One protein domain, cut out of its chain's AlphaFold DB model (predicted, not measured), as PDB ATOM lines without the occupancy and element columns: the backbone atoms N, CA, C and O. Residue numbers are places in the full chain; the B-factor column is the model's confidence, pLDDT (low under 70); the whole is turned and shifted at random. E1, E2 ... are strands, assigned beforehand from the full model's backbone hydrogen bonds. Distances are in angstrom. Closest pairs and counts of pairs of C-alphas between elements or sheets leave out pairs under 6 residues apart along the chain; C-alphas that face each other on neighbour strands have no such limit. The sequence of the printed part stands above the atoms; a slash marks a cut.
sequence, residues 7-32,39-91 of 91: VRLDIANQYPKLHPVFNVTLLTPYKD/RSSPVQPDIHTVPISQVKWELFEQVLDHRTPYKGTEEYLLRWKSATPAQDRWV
ATOM      1  N   VAL A   7      68.409  -9.864 -23.801       86.81
ATOM      2  CA  VAL A   7      67.254  -8.996 -24.048       86.81
ATOM      3  C   VAL A   7      66.264  -9.748 -24.915       86.81
ATOM      4  O   VAL A   7      66.648 -10.418 -25.875       86.81
ATOM      5  N   ARG A   8      64.980  -9.645 -24.562       88.00
ATOM      6  CA  ARG A   8      63.884 -10.198 -25.352       88.00
ATOM      7  C   ARG A   8      63.238  -9.101 -26.191       88.00
ATOM      8  O   ARG A   8      62.804  -8.091 -25.649       88.00
ATOM      9  N   LEU A   9      63.147  -9.331 -27.493       84.00
ATOM     10  CA  LEU A   9      62.426  -8.488 -28.435       84.00
ATOM     11  C   LEU A   9      60.957  -8.884 -28.539       84.00
ATOM     12  O   LEU A   9      60.608 -10.068 -28.510       84.00
ATOM     13  N   ASP A  10      60.111  -7.890 -28.787       87.94
ATOM     14  CA  ASP A  10      58.710  -8.097 -29.140       87.94
ATOM     15  C   ASP A  10      58.534  -8.237 -30.661       87.94
ATOM     16  O   ASP A  10      57.952  -7.395 -31.338       87.94
ATOM     17  N   ILE A  11      59.130  -9.291 -31.228       84.94
ATOM     18  CA  ILE A  11      59.071  -9.584 -32.675       84.94
ATOM     19  C   ILE A  11      58.432 -10.937 -32.989       84.94
ATOM     20  O   ILE A  11      58.267 -11.287 -34.156       84.94
ATOM     21  N   ALA A  12      58.066 -11.706 -31.962       81.56
ATOM     22  CA  ALA A  12      57.611 -13.087 -32.118       81.56
ATOM     23  C   ALA A  12      56.343 -13.200 -32.983       81.56
ATOM     24  O   ALA A  12      56.186 -14.178 -33.709       81.56
ATOM     25  N   ASN A  13      55.479 -12.180 -32.956       84.94
ATOM     26  CA  ASN A  13      54.251 -12.146 -33.754       84.94
ATOM     27  C   ASN A  13      54.521 -11.925 -35.250       84.94
ATOM     28  O   ASN A  13      53.820 -12.480 -36.090       84.94
ATOM     29  N   GLN A  14      55.529 -11.117 -35.588       89.38
ATOM     30  CA  GLN A  14      55.866 -10.787 -36.977       89.38
ATOM     31  C   GLN A  14      56.833 -11.813 -37.586       89.38
ATOM     32  O   GLN A  14      56.768 -12.094 -38.781       89.38
ATOM     33  N   TYR A  15      57.706 -12.401 -36.761       86.12
ATOM     34  CA  TYR A  15      58.764 -13.312 -37.191       86.12
ATOM     35  C   TYR A  15      58.828 -14.557 -36.293       86.12
ATOM     36  O   TYR A  15      59.777 -14.723 -35.525       86.12
ATOM     37  N   PRO A  16      57.858 -15.484 -36.405       86.69
ATOM     38  CA  PRO A  16      57.731 -16.623 -35.488       86.69
ATOM     39  C   PRO A  16      58.896 -17.619 -35.569       86.69
ATOM     40  O   PRO A  16      59.107 -18.404 -34.650       86.69
ATOM     41  N   LYS A  17      59.660 -17.601 -36.671       89.31
ATOM     42  CA  LYS A  17      60.843 -18.452 -36.868       89.31
ATOM     43  C   LYS A  17      62.121 -17.869 -36.258       89.31
ATOM     44  O   LYS A  17      63.118 -18.579 -36.179       89.31
ATOM     45  N   LEU A  18      62.120 -16.592 -35.874       85.69
ATOM     46  CA  LEU A  18      63.281 -15.948 -35.270       85.69
ATOM     47  C   LEU A  18      63.202 -16.068 -33.754       85.69
ATOM     48  O   LEU A  18      62.178 -15.771 -33.142       85.69
ATOM     49  N   HIS A  19      64.309 -16.470 -33.136       85.56
ATOM     50  CA  HIS A  19      64.409 -16.461 -31.685       85.56
ATOM     51  C   HIS A  19      64.373 -15.009 -31.188       85.56
ATOM     52  O   HIS A  19      65.260 -14.228 -31.533       85.56
ATOM     53  N   PRO A  20      63.389 -14.625 -30.357       87.50
ATOM     54  CA  PRO A  20      63.204 -13.237 -29.949       87.50
ATOM     55  C   PRO A  20      64.149 -12.845 -28.806       87.50
ATOM     56  O   PRO A  20      63.809 -11.971 -28.021       87.50
ATOM     57  N   VAL A  21      65.286 -13.521 -28.636       87.94
ATOM     58  CA  VAL A  21      66.224 -13.308 -27.527       87.94
ATOM     59  C   VAL A  21      67.641 -13.265 -28.076       87.94
ATOM     60  O   VAL A  21      68.030 -14.148 -28.837       87.94
ATOM     61  N   PHE A  22      68.419 -12.268 -27.663       88.00
ATOM     62  CA  PHE A  22      69.827 -12.138 -28.034       88.00
ATOM     63  C   PHE A  22      70.675 -11.630 -26.861       88.00
ATOM     64  O   PHE A  22      70.147 -11.154 -25.854       88.00
ATOM     65  N   ASN A  23      72.000 -11.741 -26.993       89.38
ATOM     66  CA  ASN A  23      72.958 -11.332 -25.965       89.38
ATOM     67  C   ASN A  23      73.151  -9.804 -25.936       89.38
ATOM     68  O   ASN A  23      73.306  -9.184 -26.989       89.38
ATOM     69  N   VAL A  24      73.212  -9.215 -24.740       85.69
ATOM     70  CA  VAL A  24      73.470  -7.776 -24.524       85.69
ATOM     71  C   VAL A  24      74.737  -7.260 -25.218       85.69
ATOM     72  O   VAL A  24      74.776  -6.094 -25.596       85.69
ATOM     73  N   THR A  25      75.746  -8.103 -25.459       87.88
ATOM     74  CA  THR A  25      76.980  -7.725 -26.175       87.88
ATOM     75  C   THR A  25      76.758  -7.352 -27.640       87.88
ATOM     76  O   THR A  25      77.612  -6.702 -28.237       87.88
ATOM     77  N   LEU A  26      75.623  -7.745 -28.227       84.50
ATOM     78  CA  LEU A  26      75.247  -7.391 -29.597       84.50
ATOM     79  C   LEU A  26      74.560  -6.021 -29.688       84.50
ATOM     80  O   LEU A  26      74.307  -5.539 -30.793       84.50
ATOM     81  N   LEU A  27      74.237  -5.393 -28.552       83.56
ATOM     82  CA  LEU A  27      73.609  -4.079 -28.534       83.56
ATOM     83  C   LEU A  27      74.614  -3.002 -28.926       83.56
ATOM     84  O   LEU A  27      75.698  -2.887 -28.356       83.56
ATOM     85  N   THR A  28      74.212  -2.164 -29.872       83.62
ATOM     86  CA  THR A  28      74.934  -0.946 -30.224       83.62
ATOM     87  C   THR A  28      74.137   0.275 -29.767       83.62
ATOM     88  O   THR A  28      72.904   0.221 -29.717       83.62
ATOM     89  N   PRO A  29      74.807   1.389 -29.414       84.88
ATOM     90  CA  PRO A  29      74.116   2.638 -29.131       84.88
ATOM     91  C   PRO A  29      73.225   3.033 -30.308       84.88
ATOM     92  O   PRO A  29      73.681   3.047 -31.456       84.88
ATOM     93  N   TYR A  30      71.963   3.359 -30.021       82.50
ATOM     94  CA  TYR A  30      71.029   3.824 -31.038       82.50
ATOM     95  C   TYR A  30      71.576   5.086 -31.709       82.50
ATOM     96  O   TYR A  30      71.903   6.070 -31.042       82.50
ATOM     97  N   LYS A  31      71.677   5.045 -33.037       80.31
ATOM     98  CA  LYS A  31      72.025   6.197 -33.868       80.31
ATOM     99  C   LYS A  31      70.770   6.635 -34.594       80.31
ATOM    100  O   LYS A  31      70.172   5.828 -35.303       80.31
ATOM    101  N   ASP A  32      70.391   7.894 -34.412       80.12
ATOM    102  CA  ASP A  32      69.220   8.466 -35.065       80.12
ATOM    103  C   ASP A  32      69.350   8.321 -36.597       80.12
ATOM    104  O   ASP A  32      70.303   8.853 -37.175       80.12
ATOM    105  N   ARG A  39      71.241   9.774 -47.383       52.59
ATOM    106  CA  ARG A  39      70.738   8.836 -48.387       52.59
ATOM    107  C   ARG A  39      69.826   9.639 -49.292       52.59
ATOM    108  O   ARG A  39      68.651   9.811 -48.988       52.59
ATOM    109  N   SER A  40      70.378  10.156 -50.388       57.59
ATOM    110  CA  SER A  40      69.549  10.414 -51.560       57.59
ATOM    111  C   SER A  40      68.720   9.152 -51.767       57.59
ATOM    112  O   SER A  40      69.284   8.054 -51.829       57.59
ATOM    113  N   SER A  41      67.389   9.284 -51.770       55.78
ATOM    114  CA  SER A  41      66.523   8.183 -52.180       55.78
ATOM    115  C   SER A  41      67.133   7.636 -53.462       55.78
ATOM    116  O   SER A  41      67.390   8.448 -54.362       55.78
ATOM    117  N   PRO A  42      67.477   6.335 -53.540       55.66
ATOM    118  CA  PRO A  42      67.960   5.802 -54.796       55.66
ATOM    119  C   PRO A  42      66.923   6.220 -55.828       55.66
ATOM    120  O   PRO A  42      65.732   5.978 -55.624       55.66
ATOM    121  N   VAL A  43      67.355   6.941 -56.869       54.56
ATOM    122  CA  VAL A  43      66.524   7.128 -58.054       54.56
ATOM    123  C   VAL A  43      66.296   5.707 -58.521       54.56
ATOM    124  O   VAL A  43      67.197   5.069 -59.060       54.56
ATOM    125  N   GLN A  44      65.159   5.157 -58.122       52.28
ATOM    126  CA  GLN A  44      64.713   3.844 -58.501       52.28
ATOM    127  C   GLN A  44      64.016   4.131 -59.821       52.28
ATOM    128  O   GLN A  44      62.929   4.711 -59.807       52.28
ATOM    129  N   PRO A  45      64.669   3.902 -60.973       51.34
ATOM    130  CA  PRO A  45      63.953   4.069 -62.212       51.34
ATOM    131  C   PRO A  45      62.835   3.017 -62.197       51.34
ATOM    132  O   PRO A  45      63.034   1.892 -61.730       51.34
ATOM    133  N   ASP A  46      61.653   3.414 -62.652       51.00
ATOM    134  CA  ASP A  46      60.373   2.695 -62.550       51.00
ATOM    135  C   ASP A  46      60.325   1.418 -63.430       51.00
ATOM    136  O   ASP A  46      59.297   1.054 -63.989       51.00
ATOM    137  N   ILE A  47      61.471   0.756 -63.647       53.41
ATOM    138  CA  ILE A  47      61.705  -0.159 -64.774       53.41
ATOM    139  C   ILE A  47      61.222  -1.586 -64.498       53.41
ATOM    140  O   ILE A  47      61.003  -2.352 -65.426       53.41
ATOM    141  N   HIS A  48      60.948  -1.951 -63.242       47.00
ATOM    142  CA  HIS A  48      60.418  -3.286 -62.926       47.00
ATOM    143  C   HIS A  48      58.991  -3.535 -63.440       47.00
ATOM    144  O   HIS A  48      58.512  -4.665 -63.365       47.00
ATOM    145  N   THR A  49      58.325  -2.504 -63.965       50.66
ATOM    146  CA  THR A  49      56.921  -2.577 -64.388       50.66
ATOM    147  C   THR A  49      56.688  -2.111 -65.823       50.66
ATOM    148  O   THR A  49      55.565  -2.220 -66.313       50.66
ATOM    149  N   VAL A  50      57.709  -1.589 -66.511       57.06
ATOM    150  CA  VAL A  50      57.554  -1.102 -67.887       57.06
ATOM    151  C   VAL A  50      57.992  -2.175 -68.883       57.06
ATOM    152  O   VAL A  50      59.125  -2.652 -68.814       57.06
ATOM    153  N   PRO A  51      57.126  -2.553 -69.839       63.22
ATOM    154  CA  PRO A  51      57.512  -3.362 -70.985       63.22
ATOM    155  C   PRO A  51      58.745  -2.789 -71.691       63.22
ATOM    156  O   PRO A  51      58.931  -1.574 -71.731       63.22
ATOM    157  N   ILE A  52      59.531  -3.652 -72.341       66.56
ATOM    158  CA  ILE A  52      60.724  -3.270 -73.120       66.56
ATOM    159  C   ILE A  52      60.454  -2.139 -74.139       66.56
ATOM    160  O   ILE A  52      61.335  -1.343 -74.455       66.56
ATOM    161  N   SER A  53      59.206  -2.015 -74.606       67.25
ATOM    162  CA  SER A  53      58.734  -0.951 -75.503       67.25
ATOM    163  C   SER A  53      58.668   0.443 -74.868       67.25
ATOM    164  O   SER A  53      58.574   1.435 -75.585       67.25
ATOM    165  N   GLN A  54      58.710   0.535 -73.540       67.38
ATOM    166  CA  GLN A  54      58.638   1.774 -72.758       67.38
ATOM    167  C   GLN A  54      59.989   2.146 -72.123       67.38
ATOM    168  O   GLN A  54      60.101   3.165 -71.436       67.38
ATOM    169  N   VAL A  55      61.030   1.350 -72.372       73.31
ATOM    170  CA  VAL A  55      62.398   1.623 -71.928       73.31
ATOM    171  C   VAL A  55      62.982   2.799 -72.714       73.31
ATOM    172  O   VAL A  55      62.970   2.827 -73.945       73.31
ATOM    173  N   LYS A  56      63.549   3.777 -72.000       80.44
ATOM    174  CA  LYS A  56      64.273   4.903 -72.608       80.44
ATOM    175  C   LYS A  56      65.696   4.483 -72.984       80.44
ATOM    176  O   LYS A  56      66.634   4.684 -72.213       80.44
ATOM    177  N   TRP A  57      65.861   3.937 -74.185       82.06
ATOM    178  CA  TRP A  57      67.147   3.451 -74.710       82.06
ATOM    179  C   TRP A  57      68.247   4.515 -74.806       82.06
ATOM    180  O   TRP A  57      69.425   4.187 -74.811       82.06
ATOM    181  N   GLU A  58      67.901   5.800 -74.805       84.31
ATOM    182  CA  GLU A  58      68.871   6.906 -74.768       84.31
ATOM    183  C   GLU A  58      69.774   6.876 -73.520       84.31
ATOM    184  O   GLU A  58      70.910   7.366 -73.551       84.31
ATOM    185  N   LEU A  59      69.274   6.287 -72.426       81.94
ATOM    186  CA  LEU A  59      69.975   6.136 -71.150       81.94
ATOM    187  C   LEU A  59      70.784   4.841 -71.061       81.94
ATOM    188  O   LEU A  59      71.496   4.650 -70.080       81.94
ATOM    189  N   PHE A  60      70.671   3.944 -72.038       85.69
ATOM    190  CA  PHE A  60      71.426   2.698 -72.054       85.69
ATOM    191  C   PHE A  60      72.922   2.975 -72.260       85.69
ATOM    192  O   PHE A  60      73.308   3.854 -73.037       85.69
ATOM    193  N   GLU A  61      73.761   2.226 -71.547       89.06
ATOM    194  CA  GLU A  61      75.217   2.301 -71.663       89.06
ATOM    195  C   GLU A  61      75.802   0.987 -72.183       89.06
ATOM    196  O   GLU A  61      76.475   0.987 -73.210       89.06
ATOM    197  N   GLN A  62      75.534  -0.132 -71.501       90.50
ATOM    198  CA  GLN A  62      76.103  -1.429 -71.878       90.50
ATOM    199  C   GLN A  62      75.258  -2.618 -71.407       90.50
ATOM    200  O   GLN A  62      74.583  -2.548 -70.378       90.50
ATOM    201  N   VAL A  63      75.338  -3.727 -72.151       93.12
ATOM    202  CA  VAL A  63      74.863  -5.044 -71.705       93.12
ATOM    203  C   VAL A  63      75.973  -5.684 -70.882       93.12
ATOM    204  O   VAL A  63      77.119  -5.747 -71.320       93.12
ATOM    205  N   LEU A  64      75.628  -6.147 -69.688       94.75
ATOM    206  CA  LEU A  64      76.538  -6.804 -68.758       94.75
ATOM    207  C   LEU A  64      76.437  -8.324 -68.823       94.75
ATOM    208  O   LEU A  64      77.444  -9.001 -68.645       94.75
ATOM    209  N   ASP A  65      75.228  -8.848 -69.028       94.31
ATOM    210  CA  ASP A  65      74.961 -10.284 -68.973       94.31
ATOM    211  C   ASP A  65      73.662 -10.642 -69.716       94.31
ATOM    212  O   ASP A  65      72.857  -9.765 -70.043       94.31
ATOM    213  N   HIS A  66      73.461 -11.930 -69.979       92.81
ATOM    214  CA  HIS A  66      72.287 -12.495 -70.640       92.81
ATOM    215  C   HIS A  66      71.859 -13.789 -69.940       92.81
ATOM    216  O   HIS A  66      72.690 -14.643 -69.624       92.81
ATOM    217  N   ARG A  67      70.550 -13.979 -69.746       90.69
ATOM    218  CA  ARG A  67      70.006 -15.215 -69.182       90.69
ATOM    219  C   ARG A  67      68.654 -15.580 -69.779       90.69
ATOM    220  O   ARG A  67      67.900 -14.736 -70.243       90.69
ATOM    221  N   THR A  68      68.320 -16.860 -69.676       90.12
ATOM    222  CA  THR A  68      67.020 -17.418 -70.061       90.12
ATOM    223  C   THR A  68      66.369 -18.059 -68.834       90.12
ATOM    224  O   THR A  68      66.582 -19.243 -68.570       90.12
ATOM    225  N   PRO A  69      65.626 -17.291 -68.013       83.56
ATOM    226  CA  PRO A  69      65.109 -17.805 -66.744       83.56
ATOM    227  C   PRO A  69      64.009 -18.856 -66.953       83.56
ATOM    228  O   PRO A  69      63.900 -19.796 -66.166       83.56
ATOM    229  N   TYR A  70      63.226 -18.729 -68.031       83.94
ATOM    230  CA  TYR A  70      62.184 -19.671 -68.435       83.94
ATOM    231  C   TYR A  70      62.230 -19.929 -69.947       83.94
ATOM    232  O   TYR A  70      62.836 -19.190 -70.726       83.94
ATOM    233  N   LYS A  71      61.572 -21.006 -70.390       85.94
ATOM    234  CA  LYS A  71      61.529 -21.376 -71.809       85.94
ATOM    235  C   LYS A  71      60.785 -20.304 -72.612       85.94
ATOM    236  O   LYS A  71      59.586 -20.124 -72.425       85.94
ATOM    237  N   GLY A  72      61.492 -19.657 -73.536       80.81
ATOM    238  CA  GLY A  72      60.935 -18.618 -74.408       80.81
ATOM    239  C   GLY A  72      61.040 -17.194 -73.857       80.81
ATOM    240  O   GLY A  72      60.478 -16.290 -74.464       80.81
ATOM    241  N   THR A  73      61.748 -16.988 -72.744       82.56
ATOM    242  CA  THR A  73      62.068 -15.654 -72.215       82.56
ATOM    243  C   THR A  73      63.575 -15.449 -72.231       82.56
ATOM    244  O   THR A  73      64.293 -16.250 -71.630       82.56
ATOM    245  N   GLU A  74      64.036 -14.388 -72.883       87.69
ATOM    246  CA  GLU A  74      65.416 -13.902 -72.815       87.69
ATOM    247  C   GLU A  74      65.426 -12.615 -71.995       87.69
ATOM    248  O   GLU A  74      64.572 -11.755 -72.199       87.69
ATOM    249  N   GLU A  75      66.370 -12.504 -71.070       88.12
ATOM    250  CA  GLU A  75      66.595 -11.307 -70.267       88.12
ATOM    251  C   GLU A  75      68.052 -10.866 -70.405       88.12
ATOM    252  O   GLU A  75      68.969 -11.693 -70.467       88.12
ATOM    253  N   TYR A  76      68.272  -9.557 -70.381       88.00
ATOM    254  CA  TYR A  76      69.592  -8.944 -70.472       88.00
ATOM    255  C   TYR A  76      69.836  -8.048 -69.260       88.00
ATOM    256  O   TYR A  76      68.997  -7.228 -68.894       88.00
ATOM    257  N   LEU A  77      70.996  -8.186 -68.623       90.31
ATOM    258  CA  LEU A  77      71.413  -7.309 -67.537       90.31
ATOM    259  C   LEU A  77      71.978  -6.031 -68.149       90.31
ATOM    260  O   LEU A  77      73.006  -6.069 -68.822       90.31
ATOM    261  N   LEU A  78      71.322  -4.900 -67.919       89.31
ATOM    262  CA  LEU A  78      71.697  -3.618 -68.506       89.31
ATOM    263  C   LEU A  78      72.323  -2.692 -67.459       89.31
ATOM    264  O   LEU A  78      71.858  -2.624 -66.316       89.31
ATOM    265  N   ARG A  79      73.333  -1.930 -67.889       88.00
ATOM    266  CA  ARG A  79      73.842  -0.741 -67.198       88.00
ATOM    267  C   ARG A  79      73.358   0.521 -67.901       88.00
ATOM    268  O   ARG A  79      73.373   0.609 -69.132       88.00
ATOM    269  N   TRP A  80      72.970   1.503 -67.097       86.69
ATOM    270  CA  TRP A  80      72.485   2.803 -67.548       86.69
ATOM    271  C   TRP A  80      73.544   3.883 -67.337       86.69
ATOM    272  O   TRP A  80      74.319   3.821 -66.382       86.69
ATOM    273  N   LYS A  81      73.519   4.917 -68.177       84.62
ATOM    274  CA  LYS A  81      74.413   6.071 -68.074       84.62
ATOM    275  C   LYS A  81      74.294   6.721 -66.699       84.62
ATOM    276  O   LYS A  81      73.189   6.995 -66.225       84.62
ATOM    277  N   SER A  82      75.442   7.006 -66.090       83.25
ATOM    278  CA  SER A  82      75.552   7.619 -64.756       83.25
ATOM    279  C   SER A  82      74.965   6.773 -63.615       83.25
ATOM    280  O   SER A  82      74.793   7.289 -62.508       83.25
ATOM    281  N   ALA A  83      74.664   5.492 -63.853       78.38
ATOM    282  CA  ALA A  83      74.190   4.575 -62.828       78.38
ATOM    283  C   ALA A  83      75.352   3.821 -62.165       78.38
ATOM    284  O   ALA A  83      76.388   3.538 -62.762       78.38
ATOM    285  N   THR A  84      75.171   3.495 -60.891       82.00
ATOM    286  CA  THR A  84      76.105   2.662 -60.126       82.00
ATOM    287  C   THR A  84      75.829   1.175 -60.373       82.00
ATOM    288  O   THR A  84      74.698   0.827 -60.708       82.00
ATOM    289  N   PRO A  85      76.786   0.259 -60.119       82.06
ATOM    290  CA  PRO A  85      76.550  -1.181 -60.281       82.06
ATOM    291  C   PRO A  85      75.354  -1.726 -59.478       82.06
ATOM    292  O   PRO A  85      74.715  -2.695 -59.866       82.06
ATOM    293  N   ALA A  86      74.989  -1.075 -58.365       76.94
ATOM    294  CA  ALA A  86      73.804  -1.430 -57.573       76.94
ATOM    295  C   ALA A  86      72.464  -1.157 -58.299       76.94
ATOM    296  O   ALA A  86      71.396  -1.603 -57.863       76.94
ATOM    297  N   GLN A  87      72.516  -0.398 -59.391       77.81
ATOM    298  CA  GLN A  87      71.387  -0.018 -60.233       77.81
ATOM    299  C   GLN A  87      71.360  -0.794 -61.560       77.81
ATOM    300  O   GLN A  87      70.468  -0.536 -62.367       77.81
ATOM    301  N   ASP A  88      72.269  -1.753 -61.775       85.81
ATOM    302  CA  ASP A  88      72.194  -2.686 -62.904       85.81
ATOM    303  C   ASP A  88      70.937  -3.572 -62.758       85.81
ATOM    304  O   ASP A  88      70.584  -3.989 -61.645       85.81
ATOM    305  N   ARG A  89      70.208  -3.826 -63.857       81.75
ATOM    306  CA  ARG A  89      68.916  -4.551 -63.827       81.75
ATOM    307  C   ARG A  89      68.698  -5.447 -65.045       81.75
ATOM    308  O   ARG A  89      69.101  -5.088 -66.144       81.75
ATOM    309  N   TRP A  90      68.044  -6.589 -64.824       85.81
ATOM    310  CA  TRP A  90      67.571  -7.496 -65.873       85.81
ATOM    311  C   TRP A  90      66.313  -6.921 -66.531       85.81
ATOM    312  O   TRP A  90      65.383  -6.546 -65.811       85.81
ATOM    313  N   VAL A  91      66.322  -6.836 -67.861       81.56
ATOM    314  CA  VAL A  91      65.216  -6.387 -68.726       81.56
ATOM    315  C   VAL A  91      64.892  -7.474 -69.736       81.56
ATOM    316  O   VAL A  91      65.859  -8.095 -70.236       81.56
TER     317      VAL A  91
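Overview. This is residues 7 to 32 and 39 to 91 of the 91 residues of the protein "Chromo domain-containing protein" of Puccinia graminis f. sp. tritici (UniProt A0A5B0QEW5). There is little regular structure: two separate lobes lie either side of a cut, a loop folded back on itself with E1 in residues 7 to 32, and a bent two-stranded hairpin, E2 and E3, with loops in residues 39 to 91. The printed part has 79 residues, 17 of them in three named strands, E1, E2, E3; the class is all strand. It is extended, with a radius of gyration of the C-alphas of 20.6 A and spans of 52 by 34 by 20 A.

Along the chain. Find C-alpha 21 at (66.224, -13.308, -27.527), where E1, residues 21 to 23, begins. E2, residues 60 to 67, runs 18.2 A and bends by 60 degrees at residue 64. E3, residues 75 to 80, runs 15.5 A to C-alpha 80 at (72.485, 2.803, -67.548).

Arrangement. E1 pairs with no named strand and is apart from E2 and E3. E2 and E3 are an antiparallel hairpin, 154 degrees between directions; look for N 64 and O 77 within hydrogen-bond range, 2.8 A.

Size, cuts and confidence. Residues 33 to 38 are not printed; C-alphas 32 and 39 are 13.4 A apart. Residues 39 to 54 have pLDDT under 70.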